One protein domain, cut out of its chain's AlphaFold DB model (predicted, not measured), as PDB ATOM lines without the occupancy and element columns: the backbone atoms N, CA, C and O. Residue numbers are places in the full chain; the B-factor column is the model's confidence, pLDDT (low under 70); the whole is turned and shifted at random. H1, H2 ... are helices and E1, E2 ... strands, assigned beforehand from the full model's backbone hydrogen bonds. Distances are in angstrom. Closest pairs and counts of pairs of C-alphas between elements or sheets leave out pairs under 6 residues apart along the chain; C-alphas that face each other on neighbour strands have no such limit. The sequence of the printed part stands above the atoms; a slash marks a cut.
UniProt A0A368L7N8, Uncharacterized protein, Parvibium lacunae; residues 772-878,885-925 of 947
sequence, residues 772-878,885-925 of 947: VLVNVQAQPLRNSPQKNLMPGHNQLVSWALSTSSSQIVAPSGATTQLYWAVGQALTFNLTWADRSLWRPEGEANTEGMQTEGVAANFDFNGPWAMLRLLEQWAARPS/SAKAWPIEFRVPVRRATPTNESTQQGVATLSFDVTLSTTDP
ATOM      1  N   VAL A 772     126.420 135.101 111.566       80.81
ATOM      2  CA  VAL A 772     125.033 134.698 111.802       80.81
ATOM      3  C   VAL A 772     124.127 135.591 110.959       80.81
ATOM      4  O   VAL A 772     124.173 136.818 111.042       80.81
ATOM      5  N   LEU A 773     123.278 134.969 110.150       79.81
ATOM      6  CA  LEU A 773     122.225 135.631 109.398       79.81
ATOM      7  C   LEU A 773     121.012 135.856 110.308       79.81
ATOM      8  O   LEU A 773     120.363 134.914 110.770       79.81
ATOM      9  N   VAL A 774     120.699 137.120 110.534       80.31
ATOM     10  CA  VAL A 774     119.595 137.615 111.352       80.31
ATOM     11  C   VAL A 774     118.479 138.025 110.402       80.31
ATOM     12  O   VAL A 774     118.642 138.957 109.618       80.31
ATOM     13  N   ASN A 775     117.339 137.345 110.458       79.12
ATOM     14  CA  ASN A 775     116.158 137.742 109.698       79.12
ATOM     15  C   ASN A 775     115.141 138.367 110.648       79.12
ATOM     16  O   ASN A 775     114.776 137.758 111.657       79.12
ATOM     17  N   VAL A 776     114.661 139.557 110.297       77.94
ATOM     18  CA  VAL A 776     113.672 140.293 111.090       77.94
ATOM     19  C   VAL A 776     112.347 140.318 110.341       77.94
ATOM     20  O   VAL A 776     112.263 140.809 109.215       77.94
ATOM     21  N   GLN A 777     111.303 139.796 110.976       73.94
ATOM     22  CA  GLN A 777     109.929 139.872 110.501       73.94
ATOM     23  C   GLN A 777     109.169 140.867 111.376       73.94
ATOM     24  O   GLN A 777     108.704 140.545 112.467       73.94
ATOM     25  N   ALA A 778     109.066 142.108 110.904       65.62
ATOM     26  CA  ALA A 778     108.282 143.129 111.585       65.62
ATOM     27  C   ALA A 778     106.851 143.166 111.053       65.62
ATOM     28  O   ALA A 778     106.618 143.124 109.842       65.62
ATOM     29  N   GLN A 779     105.885 143.314 111.959       62.12
ATOM     30  CA  GLN A 779     104.524 143.639 111.551       62.12
ATOM     31  C   GLN A 779     104.482 145.075 110.997       62.12
ATOM     32  O   GLN A 779     105.168 145.960 111.518       62.12
ATOM     33  N   PRO A 780     103.677 145.358 109.956       57.03
ATOM     34  CA  PRO A 780     103.543 146.712 109.438       57.03
ATOM     35  C   PRO A 780     103.023 147.665 110.525       57.03
ATOM     36  O   PRO A 780     101.920 147.473 111.039       57.03
ATOM     37  N   LEU A 781     103.774 148.738 110.806       56.78
ATOM     38  CA  LEU A 781     103.484 149.742 111.850       56.78
ATOM     39  C   LEU A 781     102.048 150.306 111.806       56.78
ATOM     40  O   LEU A 781     101.495 150.719 112.819       56.78
ATOM     41  N   ARG A 782     101.409 150.315 110.628       50.50
ATOM     42  CA  ARG A 782     100.059 150.873 110.417       50.50
ATOM     43  C   ARG A 782      98.906 149.909 110.737       50.50
ATOM     44  O   ARG A 782      97.762 150.361 110.858       50.50
ATOM     45  N   ASN A 783      99.184 148.611 110.885       48.66
ATOM     46  CA  ASN A 783      98.165 147.557 110.964       48.66
ATOM     47  C   ASN A 783      98.121 146.815 112.312       48.66
ATOM     48  O   ASN A 783      97.398 145.828 112.423       48.66
ATOM     49  N   SER A 784      98.817 147.301 113.348       54.22
ATOM     50  CA  SER A 784      98.703 146.726 114.695       54.22
ATOM     51  C   SER A 784      97.287 146.934 115.273       54.22
ATOM     52  O   SER A 784      96.774 148.061 115.238       54.22
ATOM     53  N   PRO A 785      96.640 145.899 115.846       52.50
ATOM     54  CA  PRO A 785      95.324 146.018 116.480       52.50
ATOM     55  C   PRO A 785      95.317 146.954 117.706       52.50
ATOM     56  O   PRO A 785      94.254 147.406 118.122       52.50
ATOM     57  N   GLN A 786      96.488 147.310 118.247       53.38
ATOM     58  CA  GLN A 786      96.639 148.218 119.394       53.38
ATOM     59  C   GLN A 786      96.846 149.696 119.007       53.38
ATOM     60  O   GLN A 786      96.964 150.554 119.882       53.38
ATOM     61  N   LYS A 787      96.840 150.032 117.707       53.12
ATOM     62  CA  LYS A 787      97.194 151.370 117.184       53.12
ATOM     63  C   LYS A 787      96.385 152.554 117.733       53.12
ATOM     64  O   LYS A 787      96.870 153.678 117.695       53.12
ATOM     65  N   ASN A 788      95.164 152.308 118.213       53.69
ATOM     66  CA  ASN A 788      94.273 153.337 118.764       53.69
ATOM     67  C   ASN A 788      94.305 153.402 120.302       53.69
ATOM     68  O   ASN A 788      93.648 154.261 120.881       53.69
ATOM     69  N   LEU A 789      95.033 152.492 120.957       58.16
ATOM     70  CA  LEU A 789      95.078 152.355 122.415       58.16
ATOM     71  C   LEU A 789      96.388 152.885 123.019       58.16
ATOM     72  O   LEU A 789      96.426 153.163 124.213       58.16
ATOM     73  N   MET A 790      97.448 153.043 122.214       67.50
ATOM     74  CA  MET A 790      98.775 153.443 122.695       67.50
ATOM     75  C   MET A 790      99.221 154.811 122.144       67.50
ATOM     76  O   MET A 790      99.287 154.986 120.922       67.50
ATOM     77  N   PRO A 791      99.558 155.784 123.015       71.06
ATOM     78  CA  PRO A 791     100.112 157.081 122.621       71.06
ATOM     79  C   PRO A 791     101.342 156.967 121.705       71.06
ATOM     80  O   PRO A 791     102.254 156.191 121.967       71.06
ATOM     81  N   GLY A 792     101.385 157.745 120.619       74.06
ATOM     82  CA  GLY A 792     102.563 157.879 119.747       74.06
ATOM     83  C   GLY A 792     102.886 156.699 118.820       74.06
ATOM     84  O   GLY A 792     103.685 156.878 117.904       74.06
ATOM     85  N   HIS A 793     102.256 155.529 118.983       75.94
ATOM     86  CA  HIS A 793     102.516 154.340 118.153       75.94
ATOM     87  C   HIS A 793     102.217 154.578 116.664       75.94
ATOM     88  O   HIS A 793     103.016 154.254 115.792       75.94
ATOM     89  N   ASN A 794     101.084 155.219 116.362       75.44
ATOM     90  CA  ASN A 794     100.665 155.532 114.993       75.44
ATOM     91  C   ASN A 794     101.471 156.667 114.323       75.44
ATOM     92  O   ASN A 794     101.197 157.001 113.171       75.44
ATOM     93  N   GLN A 795     102.422 157.271 115.040       83.56
ATOM     94  CA  GLN A 795     103.279 158.362 114.566       83.56
ATOM     95  C   GLN A 795     104.735 157.918 114.349       83.56
ATOM     96  O   GLN A 795     105.547 158.726 113.895       83.56
ATOM     97  N   LEU A 796     105.056 156.645 114.618       83.50
ATOM     98  CA  LEU A 796     106.333 156.028 114.262       83.50
ATOM     99  C   LEU A 796     106.393 155.821 112.738       83.50
ATOM    100  O   LEU A 796     105.534 155.150 112.161       83.50
ATOM    101  N   VAL A 797     107.387 156.419 112.076       85.19
ATOM    102  CA  VAL A 797     107.502 156.425 110.603       85.19
ATOM    103  C   VAL A 797     108.554 155.461 110.078       85.19
ATOM    104  O   VAL A 797     108.385 154.947 108.972       85.19
ATOM    105  N   SER A 798     109.599 155.182 110.860       87.06
ATOM    106  CA  SER A 798     110.631 154.214 110.497       87.06
ATOM    107  C   SER A 798     111.321 153.606 111.713       87.06
ATOM    108  O   SER A 798     111.364 154.201 112.791       87.06
ATOM    109  N   TRP A 799     111.899 152.427 111.506       88.38
ATOM    110  CA  TRP A 799     112.875 151.824 112.402       88.38
ATOM    111  C   TRP A 799     114.059 151.281 111.601       88.38
ATOM    112  O   TRP A 799     113.902 150.908 110.432       88.38
ATOM    113  N   ALA A 800     115.234 151.239 112.225       89.38
ATOM    114  CA  ALA A 800     116.439 150.680 111.629       89.38
ATOM    115  C   ALA A 800     117.219 149.829 112.638       89.38
ATOM    116  O   ALA A 800     117.450 150.269 113.758       89.38
ATOM    117  N   LEU A 801     117.642 148.629 112.238       90.06
ATOM    118  CA  LEU A 801     118.593 147.793 112.975       90.06
ATOM    119  C   LEU A 801     119.887 147.713 112.170       90.06
ATOM    120  O   LEU A 801     119.863 147.292 111.016       90.06
ATOM    121  N   SER A 802     121.009 148.091 112.769       89.31
ATOM    122  CA  SER A 802     122.287 148.231 112.071       89.31
ATOM    123  C   SER A 802     123.434 147.536 112.800       89.31
ATOM    124  O   SER A 802     123.496 147.529 114.027       89.31
ATOM    125  N   THR A 803     124.339 146.951 112.017       87.12
ATOM    126  CA  THR A 803     125.703 146.557 112.396       87.12
ATOM    127  C   THR A 803     126.698 147.474 111.686       87.12
ATOM    128  O   THR A 803     126.322 148.281 110.836       87.12
ATOM    129  N   SER A 804     127.997 147.312 111.950       76.88
ATOM    130  CA  SER A 804     129.050 148.038 111.224       76.88
ATOM    131  C   SER A 804     129.064 147.784 109.708       76.88
ATOM    132  O   SER A 804     129.655 148.564 108.968       76.88
ATOM    133  N   SER A 805     128.476 146.678 109.237       75.31
ATOM    134  CA  SER A 805     128.558 146.232 107.838       75.31
ATOM    135  C   SER A 805     127.213 146.111 107.121       75.31
ATOM    136  O   SER A 805     127.195 145.980 105.899       75.31
ATOM    137  N   SER A 806     126.086 146.117 107.835       82.00
ATOM    138  CA  SER A 806     124.760 145.933 107.235       82.00
ATOM    139  C   SER A 806     123.671 146.617 108.055       82.00
ATOM    140  O   SER A 806     123.844 146.843 109.248       82.00
ATOM    141  N   GLN A 807     122.537 146.933 107.430       87.56
ATOM    142  CA  GLN A 807     121.378 147.494 108.120       87.56
ATOM    143  C   GLN A 807     120.069 146.978 107.523       87.56
ATOM    144  O   GLN A 807     119.967 146.763 106.316       87.56
ATOM    145  N   ILE A 808     119.064 146.827 108.380       86.31
ATOM    146  CA  ILE A 808     117.663 146.624 108.022       86.31
ATOM    147  C   ILE A 808     116.936 147.922 108.344       86.31
ATOM    148  O   ILE A 808     117.061 148.431 109.454       86.31
ATOM    149  N   VAL A 809     116.158 148.436 107.394       85.56
ATOM    150  CA  VAL A 809     115.328 149.633 107.572       85.56
ATOM    151  C   VAL A 809     113.908 149.294 107.154       85.56
ATOM    152  O   VAL A 809     113.698 148.746 106.076       85.56
ATOM    153  N   ALA A 810     112.915 149.647 107.963       80.69
ATOM    154  CA  ALA A 810     111.512 149.512 107.586       80.69
ATOM    155  C   ALA A 810     110.731 150.797 107.899       80.69
ATOM    156  O   ALA A 810     111.057 151.493 108.860       80.69
ATOM    157  N   PRO A 811     109.702 151.134 107.095       72.38
ATOM    158  CA  PRO A 811     109.126 150.333 106.006       72.38
ATOM    159  C   PRO A 811     109.805 150.512 104.629       72.38
ATOM    160  O   PRO A 811     109.346 149.917 103.661       72.38
ATOM    161  N   SER A 812     110.840 151.350 104.508       67.94
ATOM    162  CA  SER A 812     111.427 151.771 103.221       67.94
ATOM    163  C   SER A 812     112.552 150.881 102.672       67.94
ATOM    164  O   SER A 812     112.932 151.051 101.514       67.94
ATOM    165  N   GLY A 813     113.113 149.964 103.464       63.03
ATOM    166  CA  GLY A 813     114.218 149.102 103.038       63.03
ATOM    167  C   GLY A 813     113.756 147.842 102.303       63.03
ATOM    168  O   GLY A 813     112.732 147.248 102.631       63.03
ATOM    169  N   ALA A 814     114.542 147.415 101.309       61.38
ATOM    170  CA  ALA A 814     114.300 146.188 100.540       61.38
ATOM    171  C   ALA A 814     114.809 144.911 101.241       61.38
ATOM    172  O   ALA A 814     114.464 143.802 100.835       61.38
ATOM    173  N   THR A 815     115.645 145.053 102.271       67.62
ATOM    174  CA  THR A 815     116.368 143.947 102.906       67.62
ATOM    175  C   THR A 815     115.807 143.663 104.296       67.62
ATOM    176  O   THR A 815     115.794 144.542 105.149       67.62
ATOM    177  N   THR A 816     115.384 142.422 104.536       74.12
ATOM    178  CA  THR A 816     114.914 141.910 105.844       74.12
ATOM    179  C   THR A 816     115.971 141.069 106.569       74.12
ATOM    180  O   THR A 816     115.686 140.435 107.586       74.12
ATOM    181  N   GLN A 817     117.190 141.051 106.026       82.31
ATOM    182  CA  GLN A 817     118.303 140.214 106.453       82.31
ATOM    183  C   GLN A 817     119.506 141.068 106.862       82.31
ATOM    184  O   GLN A 817     119.898 141.995 106.156       82.31
ATOM    185  N   LEU A 818     120.109 140.731 107.993       86.88
ATOM    186  CA  LEU A 818     121.270 141.397 108.573       86.88
ATOM    187  C   LEU A 818     122.324 140.334 108.872       86.88
ATOM    188  O   LEU A 818     121.995 139.270 109.387       86.88
ATOM    189  N   TYR A 819     123.589 140.617 108.580       86.12
ATOM    190  CA  TYR A 819     124.687 139.741 108.978       86.12
ATOM    191  C   TYR A 819     125.304 140.277 110.266       86.12
ATOM    192  O   TYR A 819     125.728 141.434 110.324       86.12
ATOM    193  N   TRP A 820     125.343 139.431 111.291       88.19
ATOM    194  CA  TRP A 820     125.952 139.734 112.579       88.19
ATOM    195  C   TRP A 820     126.975 138.660 112.936       88.19
ATOM    196  O   TRP A 820     126.658 137.475 112.976       88.19
ATOM    197  N   ALA A 821     128.200 139.075 113.228       84.75
ATOM    198  CA  ALA A 821     129.217 138.210 113.807       84.75
ATOM    199  C   ALA A 821     129.385 138.505 115.303       84.75
ATOM    200  O   ALA A 821     129.303 139.658 115.732       84.75
ATOM    201  N   VAL A 822     129.686 137.467 116.091       83.00
ATOM    202  CA  VAL A 822     130.079 137.617 117.503       83.00
ATOM    203  C   VAL A 822     131.252 138.602 117.583       83.00
ATOM    204  O   VAL A 822     132.247 138.429 116.883       83.00
ATOM    205  N   GLY A 823     131.133 139.648 118.403       80.38
ATOM    206  CA  GLY A 823     132.084 140.770 118.426       80.38
ATOM    207  C   GLY A 823     131.538 142.085 117.864       80.38
ATOM    208  O   GLY A 823     132.056 143.143 118.213       80.38
ATOM    209  N   GLN A 824     130.506 142.048 117.015       83.94
ATOM    210  CA  GLN A 824     129.955 143.253 116.392       83.94
ATOM    211  C   GLN A 824     128.902 143.928 117.276       83.94
ATOM    212  O   GLN A 824     127.969 143.277 117.752       83.94
ATOM    213  N   ALA A 825     129.034 145.248 117.432       87.56
ATOM    214  CA  ALA A 825     128.028 146.095 118.065       87.56
ATOM    215  C   ALA A 825     126.775 146.237 117.184       87.56
ATOM    216  O   ALA A 825     126.833 146.072 115.958       87.56
ATOM    217  N   LEU A 826     125.650 146.553 117.826       89.44
ATOM    218  CA  LEU A 826     124.360 146.772 117.181       89.44
ATOM    219  C   LEU A 826     123.780 148.114 117.610       89.44
ATOM    220  O   LEU A 826     123.773 148.429 118.798       89.44
ATOM    221  N   THR A 827     123.201 148.837 116.657       89.69
ATOM    222  CA  THR A 827     122.403 150.031 116.943       89.69
ATOM    223  C   THR A 827     121.000 149.852 116.390       89.69
ATOM    224  O   THR A 827     120.817 149.478 115.225       89.69
ATOM    225  N   PHE A 828     120.005 150.132 117.227       90.00
ATOM    226  CA  PHE A 828     118.596 150.137 116.866       90.00
ATOM    227  C   PHE A 828     118.026 151.552 116.986       90.00
ATOM    228  O   PHE A 828     118.142 152.183 118.030       90.00
ATOM    229  N   ASN A 829     117.413 152.059 115.923       89.88
ATOM    230  CA  ASN A 829     116.832 153.397 115.862       89.88
ATOM    231  C   ASN A 829     115.325 153.314 115.612       89.88
ATOM    232  O   ASN A 829     114.865 152.562 114.751       89.88
ATOM    233  N   LEU A 830     114.574 154.142 116.334       89.25
ATOM    234  CA  LEU A 830     113.155 154.402 116.140       89.25
ATOM    235  C   LEU A 830     112.954 155.876 115.818       89.25
ATOM    236  O   LEU A 830     113.419 156.724 116.571       89.25
ATOM    237  N   THR A 831     112.228 156.191 114.747       90.19
ATOM    238  CA  THR A 831     111.986 157.577 114.321       90.19
ATOM    239  C   THR A 831     110.493 157.880 114.220       90.19
ATOM    240  O   THR A 831     109.739 157.186 113.529       90.19
ATOM    241  N   TRP A 832     110.069 158.952 114.889       89.25
ATOM    242  CA  TRP A 832     108.729 159.533 114.805       89.25
ATOM    243  C   TRP A 832     108.661 160.604 113.713       89.25
ATOM    244  O   TRP A 832     109.668 161.196 113.341       89.25
ATOM    245  N   ALA A 833     107.459 160.867 113.196       85.50
ATOM    246  CA  ALA A 833     107.252 161.924 112.205       85.50
ATOM    247  C   ALA A 833     107.684 163.309 112.737       85.50
ATOM    248  O   ALA A 833     107.419 163.635 113.892       85.50
ATOM    249  N   ASP A 834     108.213 164.184 111.876       83.81
ATOM    250  CA  ASP A 834     108.653 165.542 112.265       83.81
ATOM    251  C   ASP A 834     107.557 166.376 112.956       83.81
ATOM    252  O   ASP A 834     107.823 167.190 113.841       83.81
ATOM    253  N   ARG A 835     106.296 166.159 112.557       82.75
ATOM    254  CA  ARG A 835     105.097 166.812 113.119       82.75
ATOM    255  C   ARG A 835     104.324 165.919 114.094       82.75
ATOM    256  O   ARG A 835     103.135 166.137 114.320       82.75
ATOM    257  N   SER A 836     104.977 164.893 114.634       82.44
ATOM    258  CA  SER A 836     104.416 164.019 115.660       82.44
ATOM    259  C   SER A 836     104.012 164.841 116.888       82.44
ATOM    260  O   SER A 836     104.772 165.682 117.373       82.44
ATOM    261  N   LEU A 837     102.806 164.590 117.399       82.81
ATOM    262  CA  LEU A 837     102.339 165.146 118.673       82.81
ATOM    263  C   LEU A 837     103.083 164.515 119.854       82.81
ATOM    264  O   LEU A 837     103.117 165.103 120.931       82.81
ATOM    265  N   TRP A 838     103.655 163.327 119.651       84.25
ATOM    266  CA  TRP A 838     104.392 162.561 120.646       84.25
ATOM    267  C   TRP A 838     105.884 162.570 120.327       84.25
ATOM    268  O   TRP A 838     106.281 162.328 119.187       84.25
ATOM    269  N   ARG A 839     106.720 162.837 121.327       86.50
ATOM    270  CA  ARG A 839     108.179 162.763 121.201       86.50
ATOM    271  C   ARG A 839     108.740 161.775 122.211       86.50
ATOM    272  O   ARG A 839     108.225 161.756 123.331       86.50
ATOM    273  N   PRO A 840     109.767 160.990 121.847       86.44
ATOM    274  CA  PRO A 840     110.429 160.123 122.806       86.44
ATOM    275  C   PRO A 840     110.982 160.967 123.962       86.44
ATOM    276  O   PRO A 840     111.539 162.048 123.754       86.44
ATOM    277  N   GLU A 841     110.759 160.503 125.186       80.00
ATOM    278  CA  GLU A 841     111.237 161.136 126.411       80.00
ATOM    279  C   GLU A 841     112.305 160.239 127.037       80.00
ATOM    280  O   GLU A 841     112.053 159.075 127.346       80.00
ATOM    281  N   GLY A 842     113.513 160.778 127.205       63.59
ATOM    282  CA  GLY A 842     114.576 160.115 127.951       63.59
ATOM    283  C   GLY A 842     114.281 160.165 129.447       63.59
ATOM    284  O   GLY A 842     114.872 160.972 130.160       63.59
ATOM    285  N   GLU A 843     113.333 159.359 129.928       52.16
ATOM    286  CA  GLU A 843     113.193 159.112 131.364       52.16
ATOM    287  C   GLU A 843     114.273 158.143 131.868       52.16
ATOM    288  O   GLU A 843     114.748 157.263 131.151       52.16
ATOM    289  N   ALA A 844     114.632 158.306 133.142       42.44
ATOM    290  CA  ALA A 844     115.768 157.695 133.834       42.44
ATOM    291  C   ALA A 844     115.728 156.159 134.014       42.44
ATOM    292  O   ALA A 844     116.594 155.630 134.700       42.44
ATOM    293  N   ASN A 845     114.766 155.443 133.420       46.69
ATOM    294  CA  ASN A 845     114.542 154.014 133.677       46.69
ATOM    295  C   ASN A 845     114.560 153.110 132.432       46.69
ATOM    296  O   ASN A 845     114.331 151.909 132.567       46.69
ATOM    297  N   THR A 846     114.836 153.634 131.233       55.41
ATOM    298  CA  THR A 846     114.969 152.794 130.029       55.41
ATOM    299  C   THR A 846     116.448 152.629 129.679       55.41
ATOM    300  O   THR A 846     117.030 153.454 128.976       55.41
ATOM    301  N   GLU A 847     117.073 151.583 130.223       58.25
ATOM    302  CA  GLU A 847     118.494 151.268 130.028       58.25
ATOM    303  C   GLU A 847     118.888 151.248 128.542       58.25
ATOM    304  O   GLU A 847     118.261 150.583 127.719       58.25
ATOM    305  N   GLY A 848     119.948 151.985 128.195       63.47
ATOM    306  CA  GLY A 848     120.518 152.000 126.844       63.47
ATOM    307  C   GLY A 848     119.792 152.875 125.814       63.47
ATOM    308  O   GLY A 848     120.244 152.919 124.674       63.47
ATOM    309  N   MET A 849     118.719 153.589 126.184       78.75
ATOM    310  CA  MET A 849     117.977 154.475 125.277       78.75
ATOM    311  C   MET A 849     118.508 155.918 125.302       78.75
ATOM    312  O   MET A 849     118.527 156.571 126.343       78.75
ATOM    313  N   GLN A 850     118.863 156.458 124.139       79.56
ATOM    314  CA  GLN A 850     119.189 157.870 123.932       79.56
ATOM    315  C   GLN A 850     118.122 158.516 123.048       79.56
ATOM    316  O   GLN A 850     117.687 157.925 122.065       79.56
ATOM    317  N   THR A 851     117.692 159.735 123.369       82.19
ATOM    318  CA  THR A 851     116.690 160.452 122.565       82.19
ATOM    319  C   THR A 851     117.317 161.641 121.857       82.19
ATOM    320  O   THR A 851     117.901 162.504 122.512       82.19
ATOM    321  N   GLU A 852     117.128 161.734 120.545       77.00
ATOM    322  CA  GLU A 852     117.581 162.855 119.722       77.00
ATOM    323  C   GLU A 852     116.396 163.412 118.923       77.00
ATOM    324  O   GLU A 852     116.004 162.887 117.882       77.00
ATOM    325  N   GLY A 853     115.773 164.474 119.439       81.50
ATOM    326  CA  GLY A 853     114.643 165.138 118.784       81.50
ATOM    327  C   GLY A 853     113.413 164.234 118.626       81.50
ATOM    328  O   GLY A 853     112.600 164.123 119.544       81.50
ATOM    329  N   VAL A 854     113.253 163.652 117.435       86.00
ATOM    330  CA  VAL A 854     112.168 162.721 117.067       86.00
ATOM    331  C   VAL A 854     112.629 161.267 116.997       86.00
ATOM    332  O   VAL A 854     111.837 160.409 116.622       86.00
ATOM    333  N   ALA A 855     113.884 160.978 117.341       86.56
ATOM    334  CA  ALA A 855     114.450 159.640 117.312       86.56
ATOM    335  C   ALA A 855     114.748 159.102 118.718       86.56
ATOM    336  O   ALA A 855     115.121 159.856 119.622       86.56
ATOM    337  N   ALA A 856     114.604 157.789 118.885       87.81
ATOM    338  CA  ALA A 856     115.113 157.027 120.019       87.81
ATOM    339  C   ALA A 856     116.133 155.997 119.511       87.81
ATOM    340  O   ALA A 856     115.816 155.185 118.642       87.81
ATOM    341  N   ASN A 857     117.344 156.050 120.053       87.19
ATOM    342  CA  ASN A 857     118.481 155.205 119.706       87.19
ATOM    343  C   ASN A 857     118.772 154.236 120.851       87.19
ATOM    344  O   ASN A 857     118.771 154.641 122.011       87.19
ATOM    345  N   PHE A 858     119.056 152.983 120.520       87.06
ATOM    346  CA  PHE A 858     119.467 151.940 121.452       87.06
ATOM    347  C   PHE A 858     120.785 151.351 120.977       87.06
ATOM    348  O   PHE A 858     120.852 150.802 119.873       87.06
ATOM    349  N   ASP A 859     121.811 151.447 121.814       85.06
ATOM    350  CA  ASP A 859     123.144 150.939 121.502       85.06
ATOM    351  C   ASP A 859     123.452 149.691 122.325       85.06
ATOM    352  O   ASP A 859     123.452 149.714 123.559       85.06
ATOM    353  N   PHE A 860     123.770 148.601 121.632       85.12
ATOM    354  CA  PHE A 860     124.161 147.334 122.235       85.12
ATOM    355  C   PHE A 860     125.626 147.061 121.911       85.12
ATOM    356  O   PHE A 860     126.006 146.809 120.764       85.12
ATOM    357  N   ASN A 861     126.451 147.102 122.953       81.88
ATOM    358  CA  ASN A 861     127.895 146.934 122.862       81.88
ATOM    359  C   ASN A 861     128.345 145.588 123.446       81.88
ATOM    360  O   ASN A 861     127.599 144.921 124.165       81.88
ATOM    361  N   GLY A 862     129.591 145.214 123.148       81.06
ATOM    362  CA  GLY A 862     130.214 143.976 123.620       81.06
ATOM    363  C   GLY A 862     130.068 142.804 122.641       81.06
ATOM    364  O   GLY A 862     129.266 142.856 121.705       81.06
ATOM    365  N   PRO A 863     130.849 141.722 122.817       83.81
ATOM    366  CA  PRO A 863     130.882 140.605 121.878       83.81
ATOM    367  C   PRO A 863     129.555 139.866 121.702       83.81
ATOM    368  O   PRO A 863     129.343 139.248 120.659       83.81
ATOM    369  N   TRP A 864     128.652 139.951 122.679       89.69
ATOM    370  CA  TRP A 864     127.356 139.271 122.672       89.69
ATOM    371  C   TRP A 864     126.175 140.228 122.459       89.69
ATOM    372  O   TRP A 864     125.067 139.938 122.907       89.69
ATOM    373  N   ALA A 865     126.386 141.358 121.774       88.50
ATOM    374  CA  ALA A 865     125.379 142.407 121.571       88.50
ATOM    375  C   ALA A 865     124.020 141.888 121.062       88.50
ATOM    376  O   ALA A 865     122.981 142.334 121.544       88.50
ATOM    377  N   MET A 866     124.004 140.915 120.139       89.06
ATOM    378  CA  MET A 866     122.748 140.337 119.641       89.06
ATOM    379  C   MET A 866     121.987 139.585 120.731       89.06
ATOM    380  O   MET A 866     120.784 139.761 120.871       89.06
ATOM    381  N   LEU A 867     122.678 138.774 121.534       89.00
ATOM    382  CA  LEU A 867     122.032 138.064 122.639       89.00
ATOM    383  C   LEU A 867     121.497 139.054 123.680       89.00
ATOM    384  O   LEU A 867     120.381 138.871 124.157       89.00
ATOM    385  N   ARG A 868     122.242 140.137 123.954       88.19
ATOM    386  CA  ARG A 868     121.807 141.208 124.867       88.19
ATOM    387  C   ARG A 868     120.514 141.848 124.384       88.19
ATOM    388  O   ARG A 868     119.583 141.971 125.169       88.19
ATOM    389  N   LEU A 869     120.433 142.192 123.097       88.31
ATOM    390  CA  LEU A 869     119.213 142.722 122.487       88.31
ATOM    391  C   LEU A 869     118.042 141.751 122.671       88.31
ATOM    392  O   LEU A 869     116.972 142.161 123.118       88.31
ATOM    393  N   LEU A 870     118.254 140.472 122.350       87.19
ATOM    394  CA  LEU A 870     117.209 139.451 122.417       87.19
ATOM    395  C   LEU A 870     116.713 139.196 123.846       87.19
ATOM    396  O   LEU A 870     115.522 138.974 124.038       87.19
ATOM    397  N   GLU A 871     117.602 139.221 124.838       85.69
ATOM    398  CA  GLU A 871     117.265 138.986 126.244       85.69
ATOM    399  C   GLU A 871     116.658 140.226 126.912       85.69
ATOM    400  O   GLU A 871     115.658 140.106 127.619       85.69
ATOM    401  N   GLN A 872     117.216 141.415 126.668       83.88
ATOM    402  CA  GLN A 872     116.752 142.664 127.279       83.88
ATOM    403  C   GLN A 872     115.359 143.066 126.786       83.88
ATOM    404  O   GLN A 872     114.556 143.583 127.562       83.88
ATOM    405  N   TRP A 873     115.061 142.804 125.512       83.81
ATOM    406  CA  TRP A 873     113.822 143.237 124.863       83.81
ATOM    407  C   TRP A 873     112.890 142.079 124.497       83.81
ATOM    408  O   TRP A 873     111.995 142.246 123.669       83.81
ATOM    409  N   ALA A 874     113.068 140.908 125.114       81.69
ATOM    410  CA  ALA A 874     112.162 139.777 124.941       81.69
ATOM    411  C   ALA A 874     110.714 140.167 125.293       81.69
ATOM    412  O   ALA A 874     110.433 140.685 126.379       81.69
ATOM    413  N   ALA A 875     109.773 139.885 124.390       72.88
ATOM    414  CA  ALA A 875     108.359 140.143 124.625       72.88
ATOM    415  C   ALA A 875     107.828 139.253 125.760       72.88
ATOM    416  O   ALA A 875     108.109 138.053 125.828       72.88
ATOM    417  N   ARG A 876     106.997 139.821 126.641       61.81
ATOM    418  CA  ARG A 876     106.284 139.014 127.643       61.81
ATOM    419  C   ARG A 876     105.176 138.230 126.937       61.81
ATOM    420  O   ARG A 876     104.469 138.825 126.123       61.81
ATOM    421  N   PRO A 877     104.963 136.939 127.247       54.31
ATOM    422  CA  PRO A 877     103.868 136.185 126.651       54.31
ATOM    423  C   PRO A 877     102.536 136.855 127.008       54.31
ATOM    424  O   PRO A 877     102.070 136.793 128.145       54.31
ATOM    425  N   SER A 878     101.927 137.538 126.039       45.78
ATOM    426  CA  SER A 878     100.591 138.099 126.183       45.78
ATOM    427  C   SER A 878      99.578 136.966 126.072       45.78
ATOM    428  O   SER A 878      99.541 136.262 125.059       45.78
ATOM    429  N   SER A 885     106.343 131.072 116.522       52.88
ATOM    430  CA  SER A 885     106.948 129.861 115.963       52.88
ATOM    431  C   SER A 885     108.123 129.458 116.865       52.88
ATOM    432  O   SER A 885     108.864 130.331 117.313       52.88
ATOM    433  N   ALA A 886     108.326 128.163 117.126       56.84
ATOM    434  CA  ALA A 886     109.370 127.652 118.035       56.84
ATOM    435  C   ALA A 886     110.830 127.994 117.623       56.84
ATOM    436  O   ALA A 886     111.781 127.415 118.140       56.84
ATOM    437  N   LYS A 887     111.013 128.871 116.629       68.31
ATOM    438  CA  LYS A 887     112.286 129.298 116.037       68.31
ATOM    439  C   LYS A 887     112.445 130.825 115.972       68.31
ATOM    440  O   LYS A 887     113.465 131.287 115.468       68.31
ATOM    441  N   ALA A 888     111.461 131.599 116.436       75.50
ATOM    442  CA  ALA A 888     111.483 133.060 116.410       75.50
ATOM    443  C   ALA A 888     111.475 133.647 117.826       75.50
ATOM    444  O   ALA A 888     110.753 133.171 118.700       75.50
ATOM    445  N   TRP A 889     112.270 134.693 118.030       80.44
ATOM    446  CA  TRP A 889     112.324 135.479 119.254       80.44
ATOM    447  C   TRP A 889     111.398 136.687 119.112       80.44
ATOM    448  O   TRP A 889     111.700 137.567 118.302       80.44
ATOM    449  N   PRO A 890     110.294 136.753 119.871       80.62
ATOM    450  CA  PRO A 890     109.444 137.928 119.866       80.62
ATOM    451  C   PRO A 890     110.122 139.039 120.672       80.62
ATOM    452  O   PRO A 890     110.487 138.842 121.833       80.62
ATOM    453  N   ILE A 891     110.287 140.206 120.057       84.50
ATOM    454  CA  ILE A 891     110.939 141.379 120.642       84.50
ATOM    455  C   ILE A 891     109.923 142.506 120.777       84.50
ATOM    456  O   ILE A 891     109.135 142.743 119.863       84.50
ATOM    457  N   GLU A 892     109.934 143.198 121.917       83.88
ATOM    458  CA  GLU A 892     109.027 144.304 122.223       83.88
ATOM    459  C   GLU A 892     109.788 145.501 122.813       83.88
ATOM    460  O   GLU A 892     110.187 145.487 123.974       83.88
ATOM    461  N   PHE A 893     109.925 146.579 122.039       84.00
ATOM    462  CA  PHE A 893     110.471 147.855 122.504       84.00
ATOM    463  C   PHE A 893     109.366 148.742 123.066       84.00
ATOM    464  O   PHE A 893     108.375 148.996 122.387       84.00
ATOM    465  N   ARG A 894     109.558 149.261 124.280       82.25
ATOM    466  CA  ARG A 894     108.645 150.202 124.945       82.25
ATOM    467  C   ARG A 894     109.347 151.531 125.167       82.25
ATOM    468  O   ARG A 894     110.266 151.618 125.974       82.25
ATOM    469  N   VAL A 895     108.901 152.559 124.457       84.75
ATOM    470  CA  VAL A 895     109.498 153.895 124.478       84.75
ATOM    471  C   VAL A 895     108.563 154.868 125.184       84.75
ATOM    472  O   VAL A 895     107.460 155.104 124.683       84.75
ATOM    473  N   PRO A 896     108.968 155.453 126.325       85.88
ATOM    474  CA  PRO A 896     108.256 156.572 126.924       85.88
ATOM    475  C   PRO A 896     108.146 157.724 125.926       85.88
ATOM    476  O   PRO A 896     109.129 158.131 125.305       85.88
ATOM    477  N   VAL A 897     106.937 158.244 125.752       85.06
ATOM    478  CA  VAL A 897     106.658 159.381 124.882       85.06
ATOM    479  C   VAL A 897     105.917 160.460 125.651       85.06
ATOM    480  O   VAL A 897     104.984 160.190 126.406       85.06
ATOM    481  N   ARG A 898     106.285 161.710 125.396       86.12
ATOM    482  CA  ARG A 898     105.605 162.889 125.929       86.12
ATOM    483  C   ARG A 898     104.902 163.648 124.830       86.12
ATOM    484  O   ARG A 898     105.394 163.741 123.701       86.12
ATOM    485  N   ARG A 899     103.759 164.231 125.164       82.62
ATOM    486  CA  ARG A 899     103.045 165.104 124.242       82.62
ATOM    487  C   ARG A 899     103.758 166.452 124.143       82.62
ATOM    488  O   ARG A 899     104.018 167.093 125.157       82.62
ATOM    489  N   ALA A 900     104.060 166.902 122.929       67.50
ATOM    490  CA  ALA A 900     104.568 168.247 122.686       67.50
ATOM    491  C   ALA A 900     103.404 169.256 122.794       67.50
ATOM    492  O   ALA A 900     102.652 169.434 121.836       67.50
ATOM    493  N   THR A 901     103.196 169.872 123.964       60.56
ATOM    494  CA  THR A 901     102.163 170.907 124.172       60.56
ATOM    495  C   THR A 901     102.701 172.327 123.919       60.56
ATOM    496  O   THR A 901     103.802 172.644 124.364       60.56
ATOM    497  N   PRO A 902     101.937 173.214 123.243       50.44
ATOM    498  CA  PRO A 902     102.278 174.637 123.106       50.44
ATOM    499  C   PRO A 902     101.817 175.551 124.263       50.44
ATOM    500  O   PRO A 902     102.102 176.743 124.223       50.44
ATOM    501  N   THR A 903     101.084 175.062 125.268       45.97
ATOM    502  CA  THR A 903     100.418 175.906 126.286       45.97
ATOM    503  C   THR A 903     100.267 175.182 127.630       45.97
ATOM    504  O   THR A 903     100.265 173.954 127.647       45.97
ATOM    505  N   ASN A 904     100.152 175.955 128.726       44.19
ATOM    506  CA  ASN A 904     100.132 175.595 130.165       44.19
ATOM    507  C   ASN A 904      99.066 174.563 130.627       44.19
ATOM    508  O   ASN A 904      98.391 174.773 131.633       44.19
ATOM    509  N   GLU A 905      98.914 173.435 129.941       43.91
ATOM    510  CA  GLU A 905      98.142 172.281 130.406       43.91
ATOM    511  C   GLU A 905      99.062 171.081 130.661       43.91
ATOM    512  O   GLU A 905     100.124 170.942 130.052       43.91
ATOM    513  N   SER A 906      98.651 170.231 131.606       49.34
ATOM    514  CA  SER A 906      99.406 169.097 132.151       49.34
ATOM    515  C   SER A 906     100.118 168.251 131.087       49.34
ATOM    516  O   SER A 906      99.495 167.808 130.119       49.34
ATOM    517  N   THR A 907     101.401 167.956 131.316       59.59
ATOM    518  CA  THR A 907     102.232 167.067 130.496       59.59
ATOM    519  C   THR A 907     101.596 165.676 130.412       59.59
ATOM    520  O   THR A 907     101.591 164.928 131.388       59.59
ATOM    521  N   GLN A 908     101.028 165.314 129.258       64.94
ATOM    522  CA  GLN A 908     100.553 163.948 129.026       64.94
ATOM    523  C   GLN A 908     101.735 163.059 128.636       64.94
ATOM    524  O   GLN A 908     102.389 163.304 127.618       64.94
ATOM    525  N   GLN A 909     101.978 162.026 129.439       76.81
ATOM    526  CA  GLN A 909     102.953 160.970 129.181       76.81
ATOM    527  C   GLN A 909     102.245 159.702 128.688       76.81
ATOM    528  O   GLN A 909     101.080 159.450 129.005       76.81
ATOM    529  N   GLY A 910     102.946 158.910 127.887       76.38
ATOM    530  CA  GLY A 910     102.477 157.639 127.353       76.38
ATOM    531  C   GLY A 910     103.641 156.720 126.999       76.38
ATOM    532  O   GLY A 910     104.800 157.081 127.165       76.38
ATOM    533  N   VAL A 911     103.336 155.525 126.493       80.19
ATOM    534  CA  VAL A 911     104.345 154.559 126.038       80.19
ATOM    535  C   VAL A 911     104.000 154.122 124.623       80.19
ATOM    536  O   VAL A 911     102.888 153.657 124.370       80.19
ATOM    537  N   ALA A 912     104.952 154.274 123.710       81.19
ATOM    538  CA  ALA A 912     104.881 153.746 122.359       81.19
ATOM    539  C   ALA A 912     105.567 152.376 122.316       81.19
ATOM    540  O   ALA A 912     106.722 152.244 122.717       81.19
ATOM    541  N   THR A 913     104.864 151.363 121.815       78.50
ATOM    542  CA  THR A 913     105.378 149.989 121.738       78.50
ATOM    543  C   THR A 913     105.692 149.601 120.297       78.50
ATOM    544  O   THR A 913     104.882 149.865 119.415       78.50
ATOM    545  N   LEU A 914     106.817 148.940 120.034       80.31
ATOM    546  CA  LEU A 914     107.111 148.283 118.759       80.31
ATOM    547  C   LEU A 914     107.365 146.795 118.996       80.31
ATOM    548  O   LEU A 914     108.166 146.457 119.859       80.31
ATOM    549  N   SER A 915     106.753 145.928 118.185       79.81
ATOM    550  CA  SER A 915     106.962 144.479 118.267       79.81
ATOM    551  C   SER A 915     107.364 143.872 116.923       79.81
ATOM    552  O   SER A 915     106.800 144.230 115.885       79.81
ATOM    553  N   PHE A 916     108.321 142.945 116.940       80.19
ATOM    554  CA  PHE A 916     108.752 142.177 115.769       80.19
ATOM    555  C   PHE A 916     109.360 140.832 116.174       80.19
ATOM    556  O   PHE A 916     109.802 140.663 117.306       80.19
ATOM    557  N   ASP A 917     109.411 139.898 115.228       81.75
ATOM    558  CA  ASP A 917     110.005 138.580 115.424       81.75
ATOM    559  C   ASP A 917     111.405 138.522 114.803       81.75
ATOM    560  O   ASP A 917     111.610 138.896 113.643       81.75
ATOM    561  N   VAL A 918     112.381 138.027 115.563       83.50
ATOM    562  CA  VAL A 918     113.758 137.816 115.103       83.50
ATOM    563  C   VAL A 918     114.028 136.327 114.962       83.50
ATOM    564  O   VAL A 918     113.842 135.553 115.897       83.50
ATOM    565  N   THR A 919     114.519 135.908 113.800       84.31
ATOM    566  CA  THR A 919     114.999 134.540 113.584       84.31
ATOM    567  C   THR A 919     116.488 134.569 113.285       84.31
ATOM    568  O   THR A 919     116.960 135.345 112.453       84.31
ATOM    569  N   LEU A 920     117.237 133.715 113.976       85.56
ATOM    570  CA  LEU A 920     118.666 133.556 113.758       85.56
ATOM    571  C   LEU A 920     118.912 132.314 112.901       85.56
ATOM    572  O   LEU A 920     118.288 131.265 113.083       85.56
ATOM    573  N   SER A 921     119.828 132.428 111.950       83.50
ATOM    574  CA  SER A 921     120.214 131.348 111.049       83.50
ATOM    575  C   SER A 921     121.699 131.417 110.742       83.50
ATOM    576  O   SER A 921     122.300 132.484 110.751       83.50
ATOM    577  N   THR A 922     122.308 130.273 110.486       79.75
ATOM    578  CA  THR A 922     123.721 130.157 110.122       79.75
ATOM    579  C   THR A 922     123.843 129.353 108.852       79.75
ATOM    580  O   THR A 922     122.940 128.592 108.509       79.75
ATOM    581  N   THR A 923     124.977 129.463 108.183       71.62
ATOM    582  CA  THR A 923     125.292 128.594 107.052       71.62
ATOM    583  C   THR A 923     126.026 127.361 107.562       71.62
ATOM    584  O   THR A 923     126.991 127.487 108.313       71.62
ATOM    585  N   ASP A 924     125.563 126.174 107.187       67.94
ATOM    586  CA  ASP A 924     126.288 124.931 107.438       67.94
ATOM    587  C   ASP A 924     127.640 124.976 106.688       67.94
ATOM    588  O   ASP A 924     127.645 125.164 105.467       67.94
ATOM    589  N   PRO A 925     128.787 124.827 107.379       61.09
ATOM    590  CA  PRO A 925     130.106 124.936 106.757       61.09
ATOM    591  C   PRO A 925     130.418 123.804 105.764       61.09
ATOM    592  O   PRO A 925     131.311 123.961 104.936       61.09
TER     593      PRO A 925
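Overview. This is residues 772 to 878 and 885 to 925 of the 947 residues of an uncharacterized protein of Parvibium lacunae (UniProt A0A368L7N8). Two antiparallel sheets make a barrel-like body, not fully closed: the sheet E4 E1 E10 E9 E6 is curled like part of a barrel, and the strongly twisted but little curled sheet E3 E2 E5 E8 E7 covers its open side, with edges that come near each other at E4 and E3 and at E6 and E7. The one named helix, H1, sits between E8 and E9 and packs on both sheets, while the long hairpin of E9 and E10 makes the longest axis. The 148 printed residues hold, in order, E1 to E8, H1, E9 and E10, and the class is mostly strand. The whole is compact, with a radius of gyration of the C-alphas of 15.9 A and spans of 63 by 30 by 29 A.

Along the chain. E1, residues 772 to 778, begins with C-alpha 772 at (125.033, 134.698, 111.802) and is 18.8 A long. E2 is residues 796 to 802, E3 807 to 810, E4 817 to 821, and E5 826 to 832, 20.3 A long. E6 is residues 838 to 840, E7 849 to 852, and E8 855 to 860. H1, residues 865 to 872, is 10.3 A long. E9, residues 889 to 899, is 31.4 A long. E10, residues 909 to 923, is 45.1 A long and ends with C-alpha 923 at (125.292, 128.594, 107.052).

Arrangement. In the first sheet, strongly twisted and curled by 207 degrees, the edge strands are E4 and E6. N 774 and O 818 of E1 and E4 are 2.8 A apart, within hydrogen-bond range, as are N 775 and O 919 of E1 and E10 at 2.9 A, N 893 and O 914 of the hairpin E9 and E10 at 2.8 A, and N 839 and O 898 of E6 and E9 at 2.9 A. In the second sheet, also strongly twisted, such pairs are N 801 and O 808 of the hairpin E2 and E3, 2.9 A, N 800 and O 829 of E2 and E5, 2.9 A, N 828 and O 858 of E5 and E8, 2.9 A, and N 850 and O 857 of the hairpin E7 and E8, 2.8 A. Between the sheets, the closest C-alphas of E3 and E4 are those of Gln 807 and Leu 818, 6.1 A apart, and those of E6 and E7 are Pro 840 and Thr 851, 6.3 A apart. E5 and E10 are apart. H1 is on the first sheet at a height of 6.4 A, over none of its strands; its closest C-alphas to E9 are Leu 870 and Ile 891, 6.8 A. H1 is on the second sheet too, at a height of 8.7 A, over E8, and only just stands up from it, rising 41 degrees. In H1 every O i to N i+4 pair is within hydrogen-bond range.

Size, cuts and confidence. The two C-alphas farthest apart, Asn 904 and Pro 925, are 63.3 A apart. Residues 879 to 884 are not printed, and C-alphas 878 and 885 are 14.6 A apart across the cut. The link E1 to E2 is long, 17 residues. The mean pLDDT of the printed part is 75.9, and 41 residues are under 70, among them 778 to 790 and 900 to 908.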